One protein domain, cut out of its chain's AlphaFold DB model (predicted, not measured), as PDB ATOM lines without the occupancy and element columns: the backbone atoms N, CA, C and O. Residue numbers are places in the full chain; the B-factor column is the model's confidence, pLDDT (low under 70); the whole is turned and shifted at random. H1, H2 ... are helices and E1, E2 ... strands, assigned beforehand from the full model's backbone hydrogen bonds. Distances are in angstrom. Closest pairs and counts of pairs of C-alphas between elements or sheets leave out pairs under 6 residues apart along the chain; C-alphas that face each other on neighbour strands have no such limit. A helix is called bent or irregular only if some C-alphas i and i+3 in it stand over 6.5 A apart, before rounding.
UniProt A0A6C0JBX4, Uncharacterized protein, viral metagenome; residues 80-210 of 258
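What this domain is: This is residues 80 to 210 of the 258 residues of an uncharacterized protein of viral metagenome (UniProt A0A6C0JBX4). Two strand hairpins cross at one end of the domain, the long, sharply bent E1-E2 and the short E3-E4, with E4 across E2; helices H1 and H2 and the small hairpin E5-E6 lie toward the other end. H3 and the short H4 lie along one side between these ends, and loops such as residues 181 to 186 run through the middle. The printed part has 131 residues, with four named helices and six named strands in the order E1 E2 H1 H2 H3 E3 E4 H4 E5 E6; the three sheets are antiparallel pairs. The class is mixed, helices and strands, with under half of the residues in named elements. The whole is compact, with a radius of gyration of the C-alphas of 15.1 A and spans of 47 by 32 by 25 A.

Where its parts are: E1, residues 80 to 89, begins with C-alpha 80 at (-35.516, -7.254, -3.295), spans 21.3 A and bends by 94 degrees at residue 85. E2, residues 95 to 103, spans 24.8 A. H1 is residues 111 to 117, and H2, residues 127 to 137, spans 15.2 A from C-alpha 127 at (-53.629, -4.929, -0.218). H3 is residues 140 to 147, 10.8 A long. E3 is residues 155 to 158, E4 residues 171 to 174 and H4 residues 175 to 178. E5 is residues 191 to 193, and E6, residues 200 to 202, ends with C-alpha 202 at (-49.843, 3.874, -19.204).

How they stand to each other: E1 and E2 form an antiparallel hairpin, their directions at 149 degrees, with N 82 and O 100 at 2.8 A and N 98 and O 86 at 3.0 A, within hydrogen-bond range. E2 and E4 have 13 pairs of C-alphas within 8 A, the closest those of Trp 99 and Val 173, 5.1 A apart. In the hairpin of E3 and E4, at 140 degrees, N 158 and O 171 are 2.8 A apart. H3 and H4 only just touch, with 3 pairs of C-alphas within 8 A, the closest Gly 146 and Ala 176 at 6.5 A. H1 and H2 only just touch, also with 3 pairs, the closest Pro 111 and Gly 136 at 5.7 A, and are about perpendicular at 88 degrees. H2 and H3 are apart. In the hairpin of E5 and E6, at 153 degrees, N 192 and O 201 are 2.9 A apart. Every O i to N i+4 pair is within hydrogen-bond range in H1, H2 and H3; H4 is too short for one.

The domain as a whole: The two C-alphas farthest apart, those of Met 94 and Asn 210, are 47.1 A apart. The printed part has no cut. The links E3 to E4 and H4 to E5 are long, 12 residues each. The mean pLDDT of the printed part is 84.5, and residues 139 to 150 and 206 to 210 are under 70.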
ATOM      1  N   PHE A  80     -36.846  -6.707  -3.528       92.19
ATOM      2  CA  PHE A  80     -35.516  -7.254  -3.295       92.19
ATOM      3  C   PHE A  80     -35.025  -8.029  -4.513       92.19
ATOM      4  O   PHE A  80     -35.804  -8.436  -5.378       92.19
ATOM      5  N   TYR A  81     -33.714  -8.244  -4.556       92.50
ATOM      6  CA  TYR A  81     -33.095  -9.180  -5.479       92.50
ATOM      7  C   TYR A  81     -32.815 -10.491  -4.758       92.50
ATOM      8  O   TYR A  81     -32.190 -10.509  -3.701       92.50
ATOM      9  N   LEU A  82     -33.239 -11.595  -5.356       89.75
ATOM     10  CA  LEU A  82     -32.988 -12.938  -4.865       89.75
ATOM     11  C   LEU A  82     -31.904 -13.593  -5.717       89.75
ATOM     12  O   LEU A  82     -32.060 -13.719  -6.933       89.75
ATOM     13  N   LYS A  83     -30.801 -14.008  -5.092       87.25
ATOM     14  CA  LYS A  83     -29.754 -14.753  -5.795       87.25
ATOM     15  C   LYS A  83     -30.298 -16.130  -6.152       87.25
ATOM     16  O   LYS A  83     -30.749 -16.863  -5.277       87.25
ATOM     17  N   THR A  84     -30.253 -16.494  -7.426       84.69
ATOM     18  CA  THR A  84     -30.615 -17.851  -7.845       84.69
ATOM     19  C   THR A  84     -29.401 -18.775  -7.725       84.69
ATOM     20  O   THR A  84     -28.261 -18.320  -7.658       84.69
ATOM     21  N   GLY A  85     -29.627 -20.090  -7.737       82.12
ATOM     22  CA  GLY A  85     -28.542 -21.074  -7.826       82.12
ATOM     23  C   GLY A  85     -27.967 -21.256  -9.239       82.12
ATOM     24  O   GLY A  85     -27.191 -22.183  -9.449       82.12
ATOM     25  N   GLY A  86     -28.396 -20.446 -10.213       86.25
ATOM     26  CA  GLY A  86     -28.006 -20.558 -11.616       86.25
ATOM     27  C   GLY A  86     -27.149 -19.388 -12.095       86.25
ATOM     28  O   GLY A  86     -26.990 -18.373 -11.413       86.25
ATOM     29  N   GLN A  87     -26.630 -19.528 -13.310       91.56
ATOM     30  CA  GLN A  87     -25.919 -18.470 -14.017       91.56
ATOM     31  C   GLN A  87     -26.714 -18.023 -15.242       91.56
ATOM     32  O   GLN A  87     -27.661 -18.676 -15.678       91.56
ATOM     33  N   CYS A  88     -26.351 -16.872 -15.785       93.12
ATOM     34  CA  CYS A  88     -26.902 -16.349 -17.022       93.12
ATOM     35  C   CYS A  88     -25.787 -15.726 -17.863       93.12
ATOM     36  O   CYS A  88     -24.715 -15.404 -17.348       93.12
ATOM     37  N   LYS A  89     -26.033 -15.594 -19.166       95.56
ATOM     38  CA  LYS A  89     -25.055 -15.111 -20.140       95.56
ATOM     39  C   LYS A  89     -25.397 -13.688 -20.575       95.56
ATOM     40  O   LYS A  89     -26.483 -13.452 -21.102       95.56
ATOM     41  N   SER A  90     -24.486 -12.746 -20.369       94.69
ATOM     42  CA  SER A  90     -24.625 -11.366 -20.847       94.69
ATOM     43  C   SER A  90     -24.324 -11.245 -22.344       94.69
ATOM     44  O   SER A  90     -23.864 -12.190 -22.988       94.69
ATOM     45  N   ALA A  91     -24.602 -10.073 -22.923       91.12
ATOM     46  CA  ALA A  91     -24.437  -9.815 -24.359       91.12
ATOM     47  C   ALA A  91     -22.984  -9.944 -24.863       91.12
ATOM     48  O   ALA A  91     -22.765 -10.293 -26.017       91.12
ATOM     49  N   ASP A  92     -21.996  -9.706 -23.998       92.06
ATOM     50  CA  ASP A  92     -20.562  -9.932 -24.249       92.06
ATOM     51  C   ASP A  92     -20.147 -11.414 -24.148       92.06
ATOM     52  O   ASP A  92     -19.002 -11.778 -24.408       92.06
ATOM     53  N   GLY A  93     -21.088 -12.287 -23.792       91.38
ATOM     54  CA  GLY A  93     -20.901 -13.721 -23.687       91.38
ATOM     55  C   GLY A  93     -20.344 -14.211 -22.352       91.38
ATOM     56  O   GLY A  93     -20.133 -15.419 -22.221       91.38
ATOM     57  N   MET A  94     -20.141 -13.328 -21.370       94.31
ATOM     58  CA  MET A  94     -19.675 -13.708 -20.034       94.31
ATOM     59  C   MET A  94     -20.791 -14.336 -19.192       94.31
ATOM     60  O   MET A  94     -21.976 -14.051 -19.374       94.31
ATOM     61  N   LEU A  95     -20.401 -15.225 -18.274       95.25
ATOM     62  CA  LEU A  95     -21.312 -15.839 -17.312       95.25
ATOM     63  C   LEU A  95     -21.333 -15.038 -16.014       95.25
ATOM     64  O   LEU A  95     -20.288 -14.712 -15.454       95.25
ATOM     65  N   HIS A  96     -22.537 -14.784 -15.516       94.38
ATOM     66  CA  HIS A  96     -22.783 -14.072 -14.271       94.38
ATOM     67  C   HIS A  96     -23.758 -14.846 -13.395       94.38
ATOM     68  O   HIS A  96     -24.614 -15.578 -13.895       94.38
ATOM     69  N   ASP A  97     -23.659 -14.647 -12.083       92.75
ATOM     70  CA  ASP A  97     -24.678 -15.123 -11.151       92.75
ATOM     71  C   ASP A  97     -26.035 -14.527 -11.533       92.75
ATOM     72  O   ASP A  97     -26.172 -13.305 -11.649       92.75
ATOM     73  N   ARG A  98     -27.042 -15.385 -11.712       91.62
ATOM     74  CA  ARG A  98     -28.400 -14.955 -12.050       91.62
ATOM     75  C   ARG A  98     -29.144 -14.545 -10.786       91.62
ATOM     76  O   ARG A  98     -29.176 -15.282  -9.799       91.62
ATOM     77  N   TRP A  99     -29.814 -13.405 -10.854       92.38
ATOM     78  CA  TRP A  99     -30.700 -12.889  -9.816       92.38
ATOM     79  C   TRP A  99     -32.129 -12.800 -10.345       92.38
ATOM     80  O   TRP A  99     -32.345 -12.555 -11.529       92.38
ATOM     81  N   LEU A 100     -33.098 -12.966  -9.452       90.44
ATOM     82  CA  LEU A 100     -34.507 -12.679  -9.690       90.44
ATOM     83  C   LEU A 100     -34.862 -11.377  -8.975       90.44
ATOM     84  O   LEU A 100     -34.512 -11.196  -7.811       90.44
ATOM     85  N   TYR A 101     -35.566 -10.473  -9.648       92.38
ATOM     86  CA  TYR A 101     -36.125  -9.297  -8.990       92.38
ATOM     87  C   TYR A 101     -37.555  -9.593  -8.538       92.38
ATOM     88  O   TYR A 101     -38.413  -9.906  -9.362       92.38
ATOM     89  N   VAL A 102     -37.808  -9.474  -7.236       90.62
ATOM     90  CA  VAL A 102     -39.128  -9.691  -6.638       90.62
ATOM     91  C   VAL A 102     -39.692  -8.349  -6.195       90.62
ATOM     92  O   VAL A 102     -39.042  -7.589  -5.473       90.62
ATOM     93  N   ASN A 103     -40.920  -8.054  -6.619       90.44
ATOM     94  CA  ASN A 103     -41.645  -6.850  -6.238       90.44
ATOM     95  C   ASN A 103     -43.010  -7.213  -5.654       90.44
ATOM     96  O   ASN A 103     -43.960  -7.430  -6.397       90.44
ATOM     97  N   ASN A 104     -43.110  -7.187  -4.330       90.62
ATOM     98  CA  ASN A 104     -44.359  -7.396  -3.599       90.62
ATOM     99  C   ASN A 104     -45.100  -6.081  -3.314       90.62
ATOM    100  O   ASN A 104     -46.059  -6.073  -2.543       90.62
ATOM    101  N   VAL A 105     -44.642  -4.962  -3.886       91.94
ATOM    102  CA  VAL A 105     -45.362  -3.686  -3.848       91.94
ATOM    103  C   VAL A 105     -46.258  -3.627  -5.088       91.94
ATOM    104  O   VAL A 105     -45.710  -3.530  -6.196       91.94
ATOM    105  N   PRO A 106     -47.598  -3.630  -4.930       91.81
ATOM    106  CA  PRO A 106     -48.543  -3.605  -6.051       91.81
ATOM    107  C   PRO A 106     -48.204  -2.462  -6.988       91.81
ATOM    108  O   PRO A 106     -47.812  -1.408  -6.496       91.81
ATOM    109  N   THR A 107     -48.310  -2.620  -8.301       89.31
ATOM    110  CA  THR A 107     -48.058  -1.566  -9.297       89.31
ATOM    111  C   THR A 107     -49.338  -0.916  -9.814       89.31
ATOM    112  O   THR A 107     -49.262   0.172 -10.391       89.31
ATOM    113  N   GLY A 108     -50.492  -1.525  -9.530       88.19
ATOM    114  CA  GLY A 108     -51.800  -1.127 -10.040       88.19
ATOM    115  C   GLY A 108     -52.140  -1.805 -11.371       88.19
ATOM    116  O   GLY A 108     -53.155  -1.474 -11.980       88.19
ATOM    117  N   SER A 109     -51.306  -2.728 -11.859       86.81
ATOM    118  CA  SER A 109     -51.539  -3.455 -13.110       86.81
ATOM    119  C   SER A 109     -52.482  -4.642 -12.903       86.81
ATOM    120  O   SER A 109     -52.060  -5.796 -12.905       86.81
ATOM    121  N   LEU A 110     -53.769  -4.364 -12.692       85.38
ATOM    122  CA  LEU A 110     -54.778  -5.407 -12.503       85.38
ATOM    123  C   LEU A 110     -55.028  -6.164 -13.818       85.38
ATOM    124  O   LEU A 110     -55.401  -5.520 -14.797       85.38
ATOM    125  N   PRO A 111     -54.908  -7.507 -13.867       78.25
ATOM    126  CA  PRO A 111     -54.875  -8.278 -15.114       78.25
ATOM    127  C   PRO A 111     -56.022  -7.966 -16.077       78.25
ATOM    128  O   PRO A 111     -55.775  -7.617 -17.229       78.25
ATOM    129  N   PHE A 112     -57.271  -8.020 -15.605       77.12
ATOM    130  CA  PHE A 112     -58.455  -7.805 -16.444       77.12
ATOM    131  C   PHE A 112     -58.550  -6.369 -16.965       77.12
ATOM    132  O   PHE A 112     -58.857  -6.146 -18.129       77.12
ATOM    133  N   ILE A 113     -58.230  -5.393 -16.115       79.38
ATOM    134  CA  ILE A 113     -58.350  -3.971 -16.447       79.38
ATOM    135  C   ILE A 113     -57.203  -3.533 -17.346       79.38
ATOM    136  O   ILE A 113     -57.418  -2.882 -18.364       79.38
ATOM    137  N   THR A 114     -55.981  -3.910 -16.995       81.75
ATOM    138  CA  THR A 114     -54.788  -3.574 -17.763       81.75
ATOM    139  C   THR A 114     -54.796  -4.242 -19.131       81.75
ATOM    140  O   THR A 114     -54.432  -3.587 -20.104       81.75
ATOM    141  N   SER A 115     -55.272  -5.486 -19.242       78.94
ATOM    142  CA  SER A 115     -55.403  -6.149 -20.549       78.94
ATOM    143  C   SER A 115     -56.468  -5.489 -21.427       78.94
ATOM    144  O   SER A 115     -56.264  -5.358 -22.628       78.94
ATOM    145  N   ALA A 116     -57.576  -5.040 -20.830       78.50
ATOM    146  CA  ALA A 116     -58.674  -4.384 -21.537       78.50
ATOM    147  C   ALA A 116     -58.338  -2.949 -21.980       78.50
ATOM    148  O   ALA A 116     -58.676  -2.534 -23.083       78.50
ATOM    149  N   THR A 117     -57.668  -2.180 -21.120       80.44
ATOM    150  CA  THR A 117     -57.520  -0.723 -21.292       80.44
ATOM    151  C   THR A 117     -56.111  -0.279 -21.675       80.44
ATOM    152  O   THR A 117     -55.909   0.886 -22.014       80.44
ATOM    153  N   GLY A 118     -55.108  -1.156 -21.564       81.75
ATOM    154  CA  GLY A 118     -53.698  -0.779 -21.700       81.75
ATOM    155  C   GLY A 118     -53.197   0.168 -20.598       81.75
ATOM    156  O   GLY A 118     -52.117   0.751 -20.734       81.75
ATOM    157  N   ASN A 119     -53.972   0.326 -19.516       84.56
ATOM    158  CA  ASN A 119     -53.707   1.250 -18.417       84.56
ATOM    159  C   ASN A 119     -53.648   0.520 -17.066       84.56
ATOM    160  O   ASN A 119     -54.436  -0.383 -16.774       84.56
ATOM    161  N   ALA A 120     -52.700   0.920 -16.224       85.06
ATOM    162  CA  ALA A 120     -52.669   0.557 -14.814       85.06
ATOM    163  C   ALA A 120     -53.564   1.497 -14.001       85.06
ATOM    164  O   ALA A 120     -53.733   2.668 -14.337       85.06
ATOM    165  N   LEU A 121     -54.068   0.993 -12.881       85.75
ATOM    166  CA  LEU A 121     -54.741   1.769 -11.854       85.75
ATOM    167  C   LEU A 121     -53.722   2.260 -10.826       85.75
ATOM    168  O   LEU A 121     -53.608   1.711  -9.731       85.75
ATOM    169  N   GLY A 122     -52.958   3.299 -11.169       83.56
ATOM    170  CA  GLY A 122     -51.855   3.785 -10.331       83.56
ATOM    171  C   GLY A 122     -52.245   4.175  -8.895       83.56
ATOM    172  O   GLY A 122     -51.383   4.167  -8.017       83.56
ATOM    173  N   GLU A 123     -53.523   4.473  -8.656       84.31
ATOM    174  CA  GLU A 123     -54.080   4.835  -7.346       84.31
ATOM    175  C   GLU A 123     -54.638   3.639  -6.553       84.31
ATOM    176  O   GLU A 123     -54.833   3.761  -5.350       84.31
ATOM    177  N   PHE A 124     -54.853   2.475  -7.179       88.19
ATOM    178  CA  PHE A 124     -55.388   1.265  -6.537       88.19
ATOM    179  C   PHE A 124     -54.273   0.265  -6.248       88.19
ATOM    180  O   PHE A 124     -54.138  -0.768  -6.903       88.19
ATOM    181  N   ARG A 125     -53.433   0.605  -5.271       91.56
ATOM    182  CA  ARG A 125     -52.247  -0.176  -4.890       91.56
ATOM    183  C   ARG A 125     -52.333  -0.689  -3.449       91.56
ATOM    184  O   ARG A 125     -51.308  -0.961  -2.827       91.56
ATOM    185  N   GLY A 126     -53.547  -0.795  -2.911       92.00
ATOM    186  CA  GLY A 126     -53.809  -1.377  -1.600       92.00
ATOM    187  C   GLY A 126     -53.647  -2.893  -1.586       92.00
ATOM    188  O   GLY A 126     -53.371  -3.523  -2.609       92.00
ATOM    189  N   LEU A 127     -53.825  -3.489  -0.409       93.31
ATOM    190  CA  LEU A 127     -53.629  -4.929  -0.218       93.31
ATOM    191  C   LEU A 127     -54.565  -5.780  -1.086       93.31
ATOM    192  O   LEU A 127     -54.115  -6.775  -1.641       93.31
ATOM    193  N   VAL A 128     -55.834  -5.390  -1.242       92.38
ATOM    194  CA  VAL A 128     -56.823  -6.167  -2.008       92.38
ATOM    195  C   VAL A 128     -56.534  -6.120  -3.514       92.38
ATOM    196  O   VAL A 128     -56.405  -7.185  -4.116       92.38
ATOM    197  N   PRO A 129     -56.350  -4.949  -4.157       89.38
ATOM    198  CA  PRO A 129     -55.875  -4.919  -5.541       89.38
ATOM    199  C   PRO A 129     -54.515  -5.606  -5.713       89.38
ATOM    200  O   PRO A 129     -54.286  -6.284  -6.710       89.38
ATOM    201  N   GLY A 130     -53.630  -5.486  -4.721       88.75
ATOM    202  CA  GLY A 130     -52.313  -6.113  -4.724       88.75
ATOM    203  C   GLY A 130     -52.335  -7.638  -4.759       88.75
ATOM    204  O   GLY A 130     -51.546  -8.241  -5.484       88.75
ATOM    205  N   THR A 131     -53.246  -8.281  -4.023       88.62
ATOM    206  CA  THR A 131     -53.391  -9.742  -4.101       88.62
ATOM    207  C   THR A 131     -53.904 -10.179  -5.469       88.62
ATOM    208  O   THR A 131     -53.383 -11.145  -6.021       88.62
ATOM    209  N   ILE A 132     -54.860  -9.452  -6.053       88.06
ATOM    210  CA  ILE A 132     -55.378  -9.727  -7.404       88.06
ATOM    211  C   ILE A 132     -54.273  -9.572  -8.459       88.06
ATOM    212  O   ILE A 132     -54.134 -10.429  -9.331       88.06
ATOM    213  N   GLU A 133     -53.471  -8.507  -8.367       86.88
ATOM    214  CA  GLU A 133     -52.306  -8.282  -9.230       86.88
ATOM    215  C   GLU A 133     -51.329  -9.464  -9.147       86.88
ATOM    216  O   GLU A 133     -51.004 -10.070 -10.169       86.88
ATOM    217  N   ASN A 134     -50.933  -9.860  -7.934       82.62
ATOM    218  CA  ASN A 134     -49.998 -10.965  -7.725       82.62
ATOM    219  C   ASN A 134     -50.531 -12.305  -8.251       82.62
ATOM    220  O   ASN A 134     -49.777 -13.051  -8.873       82.62
ATOM    221  N   LEU A 135     -51.820 -12.609  -8.053       81.62
ATOM    222  CA  LEU A 135     -52.438 -13.824  -8.599       81.62
ATOM    223  C   LEU A 135     -52.407 -13.841 -10.130       81.62
ATOM    224  O   LEU A 135     -52.160 -14.886 -10.724       81.62
ATOM    225  N   GLY A 136     -52.593 -12.689 -10.774       76.44
ATOM    226  CA  GLY A 136     -52.446 -12.566 -12.223       76.44
ATOM    227  C   GLY A 136     -51.031 -12.836 -12.732       76.44
ATOM    228  O   GLY A 136     -50.862 -13.344 -13.840       76.44
ATOM    229  N   HIS A 137     -50.017 -12.529 -11.921       74.12
ATOM    230  CA  HIS A 137     -48.618 -12.817 -12.234       74.12
ATOM    231  C   HIS A 137     -48.235 -14.291 -12.031       74.12
ATOM    232  O   HIS A 137     -47.232 -14.732 -12.593       74.12
ATOM    233  N   LEU A 138     -49.047 -15.089 -11.326       72.25
ATOM    234  CA  LEU A 138     -48.894 -16.546 -11.232       72.25
ATOM    235  C   LEU A 138     -49.413 -17.249 -12.497       72.25
ATOM    236  O   LEU A 138     -50.192 -18.197 -12.428       72.25
ATOM    237  N   ASN A 139     -48.987 -16.787 -13.673       66.94
ATOM    238  CA  ASN A 139     -49.302 -17.446 -14.931       66.94
ATOM    239  C   ASN A 139     -48.449 -18.725 -15.056       66.94
ATOM    240  O   ASN A 139     -47.228 -18.624 -15.231       66.94
ATOM    241  N   PRO A 140     -49.053 -19.929 -15.014       64.75
ATOM    242  CA  PRO A 140     -48.310 -21.183 -15.059       64.75
ATOM    243  C   PRO A 140     -47.481 -21.331 -16.338       64.75
ATOM    244  O   PRO A 140     -46.397 -21.895 -16.280       64.75
ATOM    245  N   LEU A 141     -47.908 -20.768 -17.475       69.94
ATOM    246  CA  LEU A 141     -47.136 -20.817 -18.724       69.94
ATOM    247  C   LEU A 141     -45.840 -20.001 -18.642       69.94
ATOM    248  O   LEU A 141     -44.807 -20.440 -19.143       69.94
ATOM    249  N   ALA A 142     -45.875 -18.842 -17.976       66.06
ATOM    250  CA  ALA A 142     -44.678 -18.037 -17.738       66.06
ATOM    251  C   ALA A 142     -43.719 -18.746 -16.765       66.06
ATOM    252  O   ALA A 142     -42.511 -18.765 -16.995       66.06
ATOM    253  N   LEU A 143     -44.265 -19.398 -15.731       66.00
ATOM    254  CA  LEU A 143     -43.491 -20.222 -14.800       66.00
ATOM    255  C   LEU A 143     -42.840 -21.420 -15.513       66.00
ATOM    256  O   LEU A 143     -41.647 -21.663 -15.334       66.00
ATOM    257  N   PHE A 144     -43.574 -22.122 -16.384       67.88
ATOM    258  CA  PHE A 144     -43.031 -23.216 -17.199       67.88
ATOM    259  C   PHE A 144     -41.958 -22.744 -18.185       67.88
ATOM    260  O   PHE A 144     -40.933 -23.410 -18.326       67.88
ATOM    261  N   GLY A 145     -42.133 -21.571 -18.802       61.84
ATOM    262  CA  GLY A 145     -41.120 -20.958 -19.665       61.84
ATOM    263  C   GLY A 145     -39.786 -20.714 -18.951       61.84
ATOM    264  O   GLY A 145     -38.730 -20.902 -19.553       61.84
ATOM    265  N   GLY A 146     -39.819 -20.381 -17.656       63.78
ATOM    266  CA  GLY A 146     -38.624 -20.235 -16.820       63.78
ATOM    267  C   GLY A 146     -37.866 -21.548 -16.584       63.78
ATOM    268  O   GLY A 146     -36.637 -21.536 -16.527       63.78
ATOM    269  N   PHE A 147     -38.569 -22.685 -16.510       65.12
ATOM    270  CA  PHE A 147     -37.955 -24.019 -16.396       65.12
ATOM    271  C   PHE A 147     -37.445 -24.565 -17.732       65.12
ATOM    272  O   PHE A 147     -36.506 -25.356 -17.753       65.12
ATOM    273  N   MET A 148     -38.051 -24.145 -18.844       63.22
ATOM    274  CA  MET A 148     -37.631 -24.527 -20.196       63.22
ATOM    275  C   MET A 148     -36.420 -23.738 -20.710       63.22
ATOM    276  O   MET A 148     -35.926 -24.013 -21.804       63.22
ATOM    277  N   GLN A 149     -35.925 -22.759 -19.949       64.81
ATOM    278  CA  GLN A 149     -34.688 -22.075 -20.299       64.81
ATOM    279  C   GLN A 149     -33.494 -23.030 -20.236       64.81
ATOM    280  O   GLN A 149     -33.351 -23.827 -19.311       64.81
ATOM    281  N   GLY A 150     -32.602 -22.907 -21.224       66.94
ATOM    282  CA  GLY A 150     -31.305 -23.581 -21.198       66.94
ATOM    283  C   GLY A 150     -30.490 -23.201 -19.956       66.94
ATOM    284  O   GLY A 150     -30.796 -22.233 -19.266       66.94
ATOM    285  N   THR A 151     -29.417 -23.945 -19.691       74.69
ATOM    286  CA  THR A 151     -28.605 -23.828 -18.465       74.69
ATOM    287  C   THR A 151     -28.123 -22.411 -18.144       74.69
ATOM    288  O   THR A 151     -28.046 -22.068 -16.970       74.69
ATOM    289  N   ASN A 152     -27.844 -21.592 -19.167       88.50
ATOM    290  CA  ASN A 152     -27.376 -20.211 -19.032       88.50
ATOM    291  C   ASN A 152     -28.184 -19.277 -19.954       88.50
ATOM    292  O   ASN A 152     -27.731 -18.978 -21.065       88.50
ATOM    293  N   PRO A 153     -29.389 -18.831 -19.555       91.38
ATOM    294  CA  PRO A 153     -30.206 -17.954 -20.388       91.38
ATOM    295  C   PRO A 153     -29.545 -16.590 -20.602       91.38
ATOM    296  O   PRO A 153     -28.721 -16.160 -19.795       91.38
ATOM    297  N   ALA A 154     -29.950 -15.885 -21.660       93.69
ATOM    298  CA  ALA A 154     -29.542 -14.499 -21.864       93.69
ATOM    299  C   ALA A 154     -30.010 -13.621 -20.692       93.69
ATOM    300  O   ALA A 154     -31.145 -13.754 -20.222       93.69
ATOM    301  N   CYS A 155     -29.143 -12.732 -20.217       94.56
ATOM    302  CA  CYS A 155     -29.467 -11.784 -19.163       94.56
ATOM    303  C   CYS A 155     -28.904 -10.399 -19.420       94.56
ATOM    304  O   CYS A 155     -27.933 -10.203 -20.156       94.56
ATOM    305  N   ARG A 156     -29.515  -9.435 -18.740       94.81
ATOM    306  CA  ARG A 156     -29.085  -8.047 -18.736       94.81
ATOM    307  C   ARG A 156     -29.035  -7.508 -17.326       94.81
ATOM    308  O   ARG A 156     -29.529  -8.097 -16.365       94.81
ATOM    309  N   VAL A 157     -28.425  -6.346 -17.244       94.44
ATOM    310  CA  VAL A 157     -28.249  -5.618 -16.010       94.44
ATOM    311  C   VAL A 157     -29.533  -4.864 -15.660       94.44
ATOM    312  O   VAL A 157     -30.083  -4.150 -16.499       94.44
ATOM    313  N   LEU A 158     -29.995  -5.001 -14.419       94.12
ATOM    314  CA  LEU A 158     -31.072  -4.205 -13.837       94.12
ATOM    315  C   LEU A 158     -30.580  -3.454 -12.602       94.12
ATOM    316  O   LEU A 158     -29.866  -4.016 -11.773       94.12
ATOM    317  N   ASP A 159     -31.050  -2.217 -12.469       93.50
ATOM    318  CA  ASP A 159     -30.893  -1.373 -11.285       93.50
ATOM    319  C   ASP A 159     -32.277  -0.860 -10.865       93.50
ATOM    320  O   ASP A 159     -32.703   0.246 -11.208       93.50
ATOM    321  N   LEU A 160     -33.051  -1.744 -10.236       92.38
ATOM    322  CA  LEU A 160     -34.397  -1.451  -9.755       92.38
ATOM    323  C   LEU A 160     -34.371  -1.168  -8.246       92.38
ATOM    324  O   LEU A 160     -33.594  -1.773  -7.505       92.38
ATOM    325  N   PRO A 161     -35.235  -0.260  -7.759       90.81
ATOM    326  CA  PRO A 161     -35.241   0.130  -6.357       90.81
ATOM    327  C   PRO A 161     -35.685  -1.024  -5.457       90.81
ATOM    328  O   PRO A 161     -36.769  -1.577  -5.635       90.81
ATOM    329  N   VAL A 162     -34.896  -1.306  -4.428       91.75
ATOM    330  CA  VAL A 162     -35.203  -2.286  -3.379       91.75
ATOM    331  C   VAL A 162     -35.668  -1.606  -2.090       91.75
ATOM    332  O   VAL A 162     -35.485  -0.401  -1.903       91.75
ATOM    333  N   THR A 163     -36.302  -2.370  -1.201       88.94
ATOM    334  CA  THR A 163     -36.769  -1.874   0.100       88.94
ATOM    335  C   THR A 163     -35.611  -1.645   1.060       88.94
ATOM    336  O   THR A 163     -35.552  -0.580   1.673       88.94
ATOM    337  N   ASP A 164     -34.691  -2.606   1.163       84.94
ATOM    338  CA  ASP A 164     -33.461  -2.443   1.930       84.94
ATOM    339  C   ASP A 164     -32.316  -2.023   1.007       84.94
ATOM    340  O   ASP A 164     -31.900  -2.765   0.118       84.94
ATOM    341  N   LYS A 165     -31.796  -0.812   1.218       80.50
ATOM    342  CA  LYS A 165     -30.747  -0.241   0.370       80.50
ATOM    343  C   LYS A 165     -29.440  -1.032   0.431       80.50
ATOM    344  O   LYS A 165     -28.701  -0.979  -0.550       80.50
ATOM    345  N   SER A 166     -29.148  -1.752   1.520       79.44
ATOM    346  CA  SER A 166     -27.932  -2.580   1.587       79.44
ATOM    347  C   SER A 166     -27.982  -3.791   0.658       79.44
ATOM    348  O   SER A 166     -26.936  -4.295   0.262       79.44
ATOM    349  N   GLU A 167     -29.180  -4.233   0.270       74.50
ATOM    350  CA  GLU A 167     -29.392  -5.338  -0.676       74.50
ATOM    351  C   GLU A 167     -29.556  -4.854  -2.128       74.50
ATOM    352  O   GLU A 167     -29.824  -5.641  -3.040       74.50
ATOM    353  N   GLY A 168     -29.415  -3.546  -2.351       75.50
ATOM    354  CA  GLY A 168     -29.617  -2.909  -3.642       75.50
ATOM    355  C   GLY A 168     -28.435  -3.019  -4.597       75.50
ATOM    356  O   GLY A 168     -27.425  -3.680  -4.346       75.50
ATOM    357  N   GLY A 169     -28.583  -2.322  -5.718       85.06
ATOM    358  CA  GLY A 169     -27.554  -2.169  -6.730       85.06
ATOM    359  C   GLY A 169     -27.796  -2.998  -7.981       85.06
ATOM    360  O   GLY A 169     -28.834  -3.621  -8.188       85.06
ATOM    361  N   ILE A 170     -26.773  -2.972  -8.819       91.75
ATOM    362  CA  ILE A 170     -26.789  -3.462 -10.186       91.75
ATOM    363  C   ILE A 170     -26.680  -4.995 -10.194       91.75
ATOM    364  O   ILE A 170     -25.671  -5.544  -9.742       91.75
ATOM    365  N   LYS A 171     -27.702  -5.699 -10.702       95.12
ATOM    366  CA  LYS A 171     -27.756  -7.176 -10.751       95.12
ATOM    367  C   LYS A 171     -28.039  -7.702 -12.155       95.12
ATOM    368  O   LYS A 171     -28.734  -7.060 -12.937       95.12
ATOM    369  N   TYR A 172     -27.542  -8.903 -12.449       95.44
ATOM    370  CA  TYR A 172     -27.836  -9.614 -13.694       95.44
ATOM    371  C   TYR A 172     -29.117 -10.432 -13.545       95.44
ATOM    372  O   TYR A 172     -29.194 -11.328 -12.703       95.44
ATOM    373  N   VAL A 173     -30.118 -10.123 -14.365       94.12
ATOM    374  CA  VAL A 173     -31.436 -10.766 -14.350       94.12
ATOM    375  C   VAL A 173     -31.727 -11.328 -15.736       94.12
ATOM    376  O   VAL A 173     -31.475 -10.662 -16.744       94.12
ATOM    377  N   ALA A 174     -32.218 -12.567 -15.798       93.25
ATOM    378  CA  ALA A 174     -32.490 -13.227 -17.069       93.25
ATOM    379  C   ALA A 174     -33.613 -12.520 -17.832       93.25
ATOM    380  O   ALA A 174     -34.598 -12.074 -17.245       93.25
ATOM    381  N   ASP A 175     -33.504 -12.475 -19.157       92.62
ATOM    382  CA  ASP A 175     -34.493 -11.798 -19.997       92.62
ATOM    383  C   ASP A 175     -35.895 -12.411 -19.835       92.62
ATOM    384  O   ASP A 175     -36.878 -11.676 -19.804       92.62
ATOM    385  N   ALA A 176     -36.007 -13.728 -19.619       88.31
ATOM    386  CA  ALA A 176     -37.305 -14.359 -19.338       88.31
ATOM    387  C   ALA A 176     -37.862 -14.068 -17.936       88.31
ATOM    388  O   ALA A 176     -39.057 -14.242 -17.725       88.31
ATOM    389  N   ASP A 177     -37.043 -13.610 -16.991       88.44
ATOM    390  CA  ASP A 177     -37.556 -13.098 -15.717       88.44
ATOM    391  C   ASP A 177     -38.028 -11.649 -15.904       88.44
ATOM    392  O   ASP A 177     -39.044 -11.237 -15.356       88.44
ATOM    393  N   ILE A 178     -37.329 -10.868 -16.732       92.19
ATOM    394  CA  ILE A 178     -37.680  -9.471 -17.011       92.19
ATOM    395  C   ILE A 178     -38.948  -9.370 -17.854       92.19
ATOM    396  O   ILE A 178     -39.739  -8.460 -17.630       92.19
ATOM    397  N   VAL A 179     -39.168 -10.279 -18.807       89.50
ATOM    398  CA  VAL A 179     -40.319 -10.249 -19.728       89.50
ATOM    399  C   VAL A 179     -41.668 -10.233 -18.993       89.50
ATOM    400  O   VAL A 179     -42.631  -9.663 -19.503       89.50
ATOM    401  N   SER A 180     -41.727 -10.821 -17.791       85.50
ATOM    402  CA  SER A 180     -42.930 -10.928 -16.954       85.50
ATOM    403  C   SER A 180     -43.095  -9.766 -15.966       85.50
ATOM    404  O   SER A 180     -44.164  -9.610 -15.372       85.50
ATOM    405  N   LEU A 181     -42.073  -8.919 -15.810       89.38
ATOM    406  CA  LEU A 181     -42.129  -7.745 -14.946       89.38
ATOM    407  C   LEU A 181     -43.048  -6.667 -15.538       89.38
ATOM    408  O   LEU A 181     -42.986  -6.339 -16.727       89.38
ATOM    409  N   SER A 182     -43.871  -6.061 -14.678       90.38
ATOM    410  CA  SER A 182     -44.761  -4.959 -15.059       90.38
ATOM    411  C   SER A 182     -43.971  -3.812 -15.712       90.38
ATOM    412  O   SER A 182     -42.962  -3.372 -15.142       90.38
ATOM    413  N   PRO A 183     -44.428  -3.247 -16.852       92.75
ATOM    414  CA  PRO A 183     -43.800  -2.071 -17.451       92.75
ATOM    415  C   PRO A 183     -43.712  -0.897 -16.474       92.75
ATOM    416  O   PRO A 183     -42.808  -0.075 -16.590       92.75
ATOM    417  N   CYS A 184     -44.583  -0.846 -15.456       90.62
ATOM    418  CA  CYS A 184     -44.538   0.178 -14.419       90.62
ATOM    419  C   CYS A 184     -43.226   0.227 -13.628       90.62
ATOM    420  O   CYS A 184     -42.972   1.224 -12.952       90.62
ATOM    421  N   LEU A 185     -42.377  -0.792 -13.718       90.81
ATOM    422  CA  LEU A 185     -41.060  -0.810 -13.090       90.81
ATOM    423  C   LEU A 185     -39.985  -0.073 -13.904       90.81
ATOM    424  O   LEU A 185     -38.939   0.253 -13.349       90.81
ATOM    425  N   PHE A 186     -40.239   0.235 -15.179       91.88
ATOM    426  CA  PHE A 186     -39.215   0.701 -16.112       91.88
ATOM    427  C   PHE A 186     -39.483   2.118 -16.635       91.88
ATOM    428  O   PHE A 186     -40.584   2.454 -17.065       91.88
ATOM    429  N   GLY A 187     -38.440   2.951 -16.655       81.62
ATOM    430  CA  GLY A 187     -38.479   4.284 -17.260       81.62
ATOM    431  C   GLY A 187     -39.223   5.356 -16.449       81.62
ATOM    432  O   GLY A 187     -39.671   5.151 -15.321       81.62
ATOM    433  N   LYS A 188     -39.316   6.549 -17.043       74.50
ATOM    434  CA  LYS A 188     -40.010   7.730 -16.506       74.50
ATOM    435  C   LYS A 188     -41.004   8.237 -17.553       74.50
ATOM    436  O   LYS A 188     -40.741   8.123 -18.744       74.50
ATOM    437  N   GLY A 189     -42.116   8.824 -17.111       75.75
ATOM    438  CA  GLY A 189     -43.143   9.391 -17.993       75.75
ATOM    439  C   GLY A 189     -44.500   8.691 -17.898       75.75
ATOM    440  O   GLY A 189     -44.694   7.796 -17.073       75.75
ATOM    441  N   LYS A 190     -45.447   9.148 -18.731       79.94
ATOM    442  CA  LYS A 190     -46.851   8.695 -18.738       79.94
ATOM    443  C   LYS A 190     -47.025   7.266 -19.253       79.94
ATOM    444  O   LYS A 190     -47.888   6.551 -18.760       79.94
ATOM    445  N   VAL A 191     -46.211   6.869 -20.231       86.75
ATOM    446  CA  VAL A 191     -46.178   5.514 -20.791       86.75
ATOM    447  C   VAL A 191     -44.831   4.906 -20.450       86.75
ATOM    448  O   VAL A 191     -43.791   5.517 -20.693       86.75
ATOM    449  N   ARG A 192     -44.860   3.712 -19.872       90.62
ATOM    450  CA  ARG A 192     -43.680   2.949 -19.479       90.62
ATOM    451  C   ARG A 192     -43.591   1.680 -20.310       90.62
ATOM    452  O   ARG A 192     -44.619   1.139 -20.708       90.62
ATOM    453  N   THR A 193     -42.372   1.223 -20.574       93.12
ATOM    454  CA  THR A 193     -42.113   0.118 -21.506       93.12
ATOM    455  C   THR A 193     -41.187  -0.898 -20.865       93.12
ATOM    456  O   THR A 193     -40.121  -0.532 -20.369       93.12
ATOM    457  N   ASN A 194     -41.565  -2.173 -20.906       94.38
ATOM    458  CA  ASN A 194     -40.686  -3.260 -20.502       94.38
ATOM    459  C   ASN A 194     -39.562  -3.445 -21.550       94.38
ATOM    460  O   ASN A 194     -39.856  -3.588 -22.739       94.38
ATOM    461  N   PRO A 195     -38.280  -3.452 -21.144       93.88
ATOM    462  CA  PRO A 195     -37.146  -3.451 -22.071       93.88
ATOM    463  C   PRO A 195     -36.899  -4.792 -22.785       93.88
ATOM    464  O   PRO A 195     -36.049  -4.844 -23.675       93.88
ATOM    465  N   VAL A 196     -37.575  -5.873 -22.385       93.25
ATOM    466  CA  VAL A 196     -37.476  -7.194 -23.026       93.25
ATOM    467  C   VAL A 196     -38.709  -7.485 -23.864       93.25
ATOM    468  O   VAL A 196     -38.585  -7.752 -25.053       93.25
ATOM    469  N   SER A 197     -39.901  -7.425 -23.267       91.94
ATOM    470  CA  SER A 197     -41.140  -7.764 -23.980       91.94
ATOM    471  C   SER A 197     -41.604  -6.661 -24.933       91.94
ATOM    472  O   SER A 197     -42.426  -6.913 -25.808       91.94
ATOM    473  N   GLY A 198     -41.143  -5.422 -24.732       92.06
ATOM    474  CA  GLY A 198     -41.658  -4.248 -25.434       92.06
ATOM    475  C   GLY A 198     -43.081  -3.856 -25.021       92.06
ATOM    476  O   GLY A 198     -43.635  -2.918 -25.600       92.06
ATOM    477  N   SER A 199     -43.679  -4.533 -24.029       89.81
ATOM    478  CA  SER A 199     -45.026  -4.213 -23.563       89.81
ATOM    479  C   SER A 199     -45.062  -2.815 -22.955       89.81
ATOM    480  O   SER A 199     -44.160  -2.404 -22.217       89.81
ATOM    481  N   LYS A 200     -46.106  -2.063 -23.307       91.56
ATOM    482  CA  LYS A 200     -46.304  -0.678 -22.881       91.56
ATOM    483  C   LYS A 200     -47.467  -0.606 -21.911       91.56
ATOM    484  O   LYS A 200     -48.481  -1.262 -22.120       91.56
ATOM    485  N   LEU A 201     -47.317   0.214 -20.882       89.00
ATOM    486  CA  LEU A 201     -48.363   0.464 -19.903       89.00
ATOM    487  C   LEU A 201     -48.399   1.949 -19.586       89.00
ATOM    488  O   LEU A 201     -47.380   2.547 -19.227       89.00
ATOM    489  N   SER A 202     -49.575   2.544 -19.735       87.81
ATOM    490  CA  SER A 202     -49.843   3.874 -19.204       87.81
ATOM    491  C   SER A 202     -50.490   3.757 -17.821       87.81
ATOM    492  O   SER A 202     -50.752   2.656 -17.336       87.81
ATOM    493  N   GLY A 203     -50.684   4.868 -17.120       83.44
ATOM    494  CA  GLY A 203     -51.426   4.842 -15.861       83.44
ATOM    495  C   GLY A 203     -50.624   4.371 -14.634       83.44
ATOM    496  O   GLY A 203     -51.157   4.303 -13.529       83.44
ATOM    497  N   CYS A 204     -49.328   4.092 -14.774       85.81
ATOM    498  CA  CYS A 204     -48.460   3.782 -13.636       85.81
ATOM    499  C   CYS A 204     -48.422   4.954 -12.640       85.81
ATOM    500  O   CYS A 204     -48.397   6.106 -13.066       85.81
ATOM    501  N   ALA A 205     -48.379   4.679 -11.327       72.00
ATOM    502  CA  ALA A 205     -48.489   5.718 -10.293       72.00
ATOM    503  C   ALA A 205     -47.499   6.878 -10.513       72.00
ATOM    504  O   ALA A 205     -46.285   6.734 -10.331       72.00
ATOM    505  N   SER A 206     -48.032   8.009 -10.971       54.97
ATOM    506  CA  SER A 206     -47.348   9.272 -11.263       54.97
ATOM    507  C   SER A 206     -48.429  10.334 -11.524       54.97
ATOM    508  O   SER A 206     -48.808  10.561 -12.670       54.97
ATOM    509  N   GLY A 207     -48.937  10.956 -10.454       51.66
ATOM    510  CA  GLY A 207     -49.953  12.017 -10.509       51.66
ATOM    511  C   GLY A 207     -51.396  11.533 -10.322       51.66
ATOM    512  O   GLY A 207     -51.679  10.350 -10.491       51.66
ATOM    513  N   PHE A 208     -52.289  12.462  -9.952       44.34
ATOM    514  CA  PHE A 208     -53.722  12.199  -9.801       44.34
ATOM    515  C   PHE A 208     -54.283  11.628 -11.101       44.34
ATOM    516  O   PHE A 208     -54.205  12.270 -12.150       44.34
ATOM    517  N   GLN A 209     -54.847  10.427 -11.030       53.62
ATOM    518  CA  GLN A 209     -55.618   9.874 -12.133       53.62
ATOM    519  C   GLN A 209     -57.083  10.129 -11.872       53.62
ATOM    520  O   GLN A 209     -57.586   9.858 -10.781       53.62
ATOM    521  N   ASN A 210     -57.760  10.680 -12.873       55.34
ATOM    522  CA  ASN A 210     -59.188  10.856 -12.785       55.34
ATOM    523  C   ASN A 210     -59.845   9.481 -12.897       55.34
ATOM    524  O   ASN A 210     -59.810   8.834 -13.945       55.34
TER     525      ASN A 210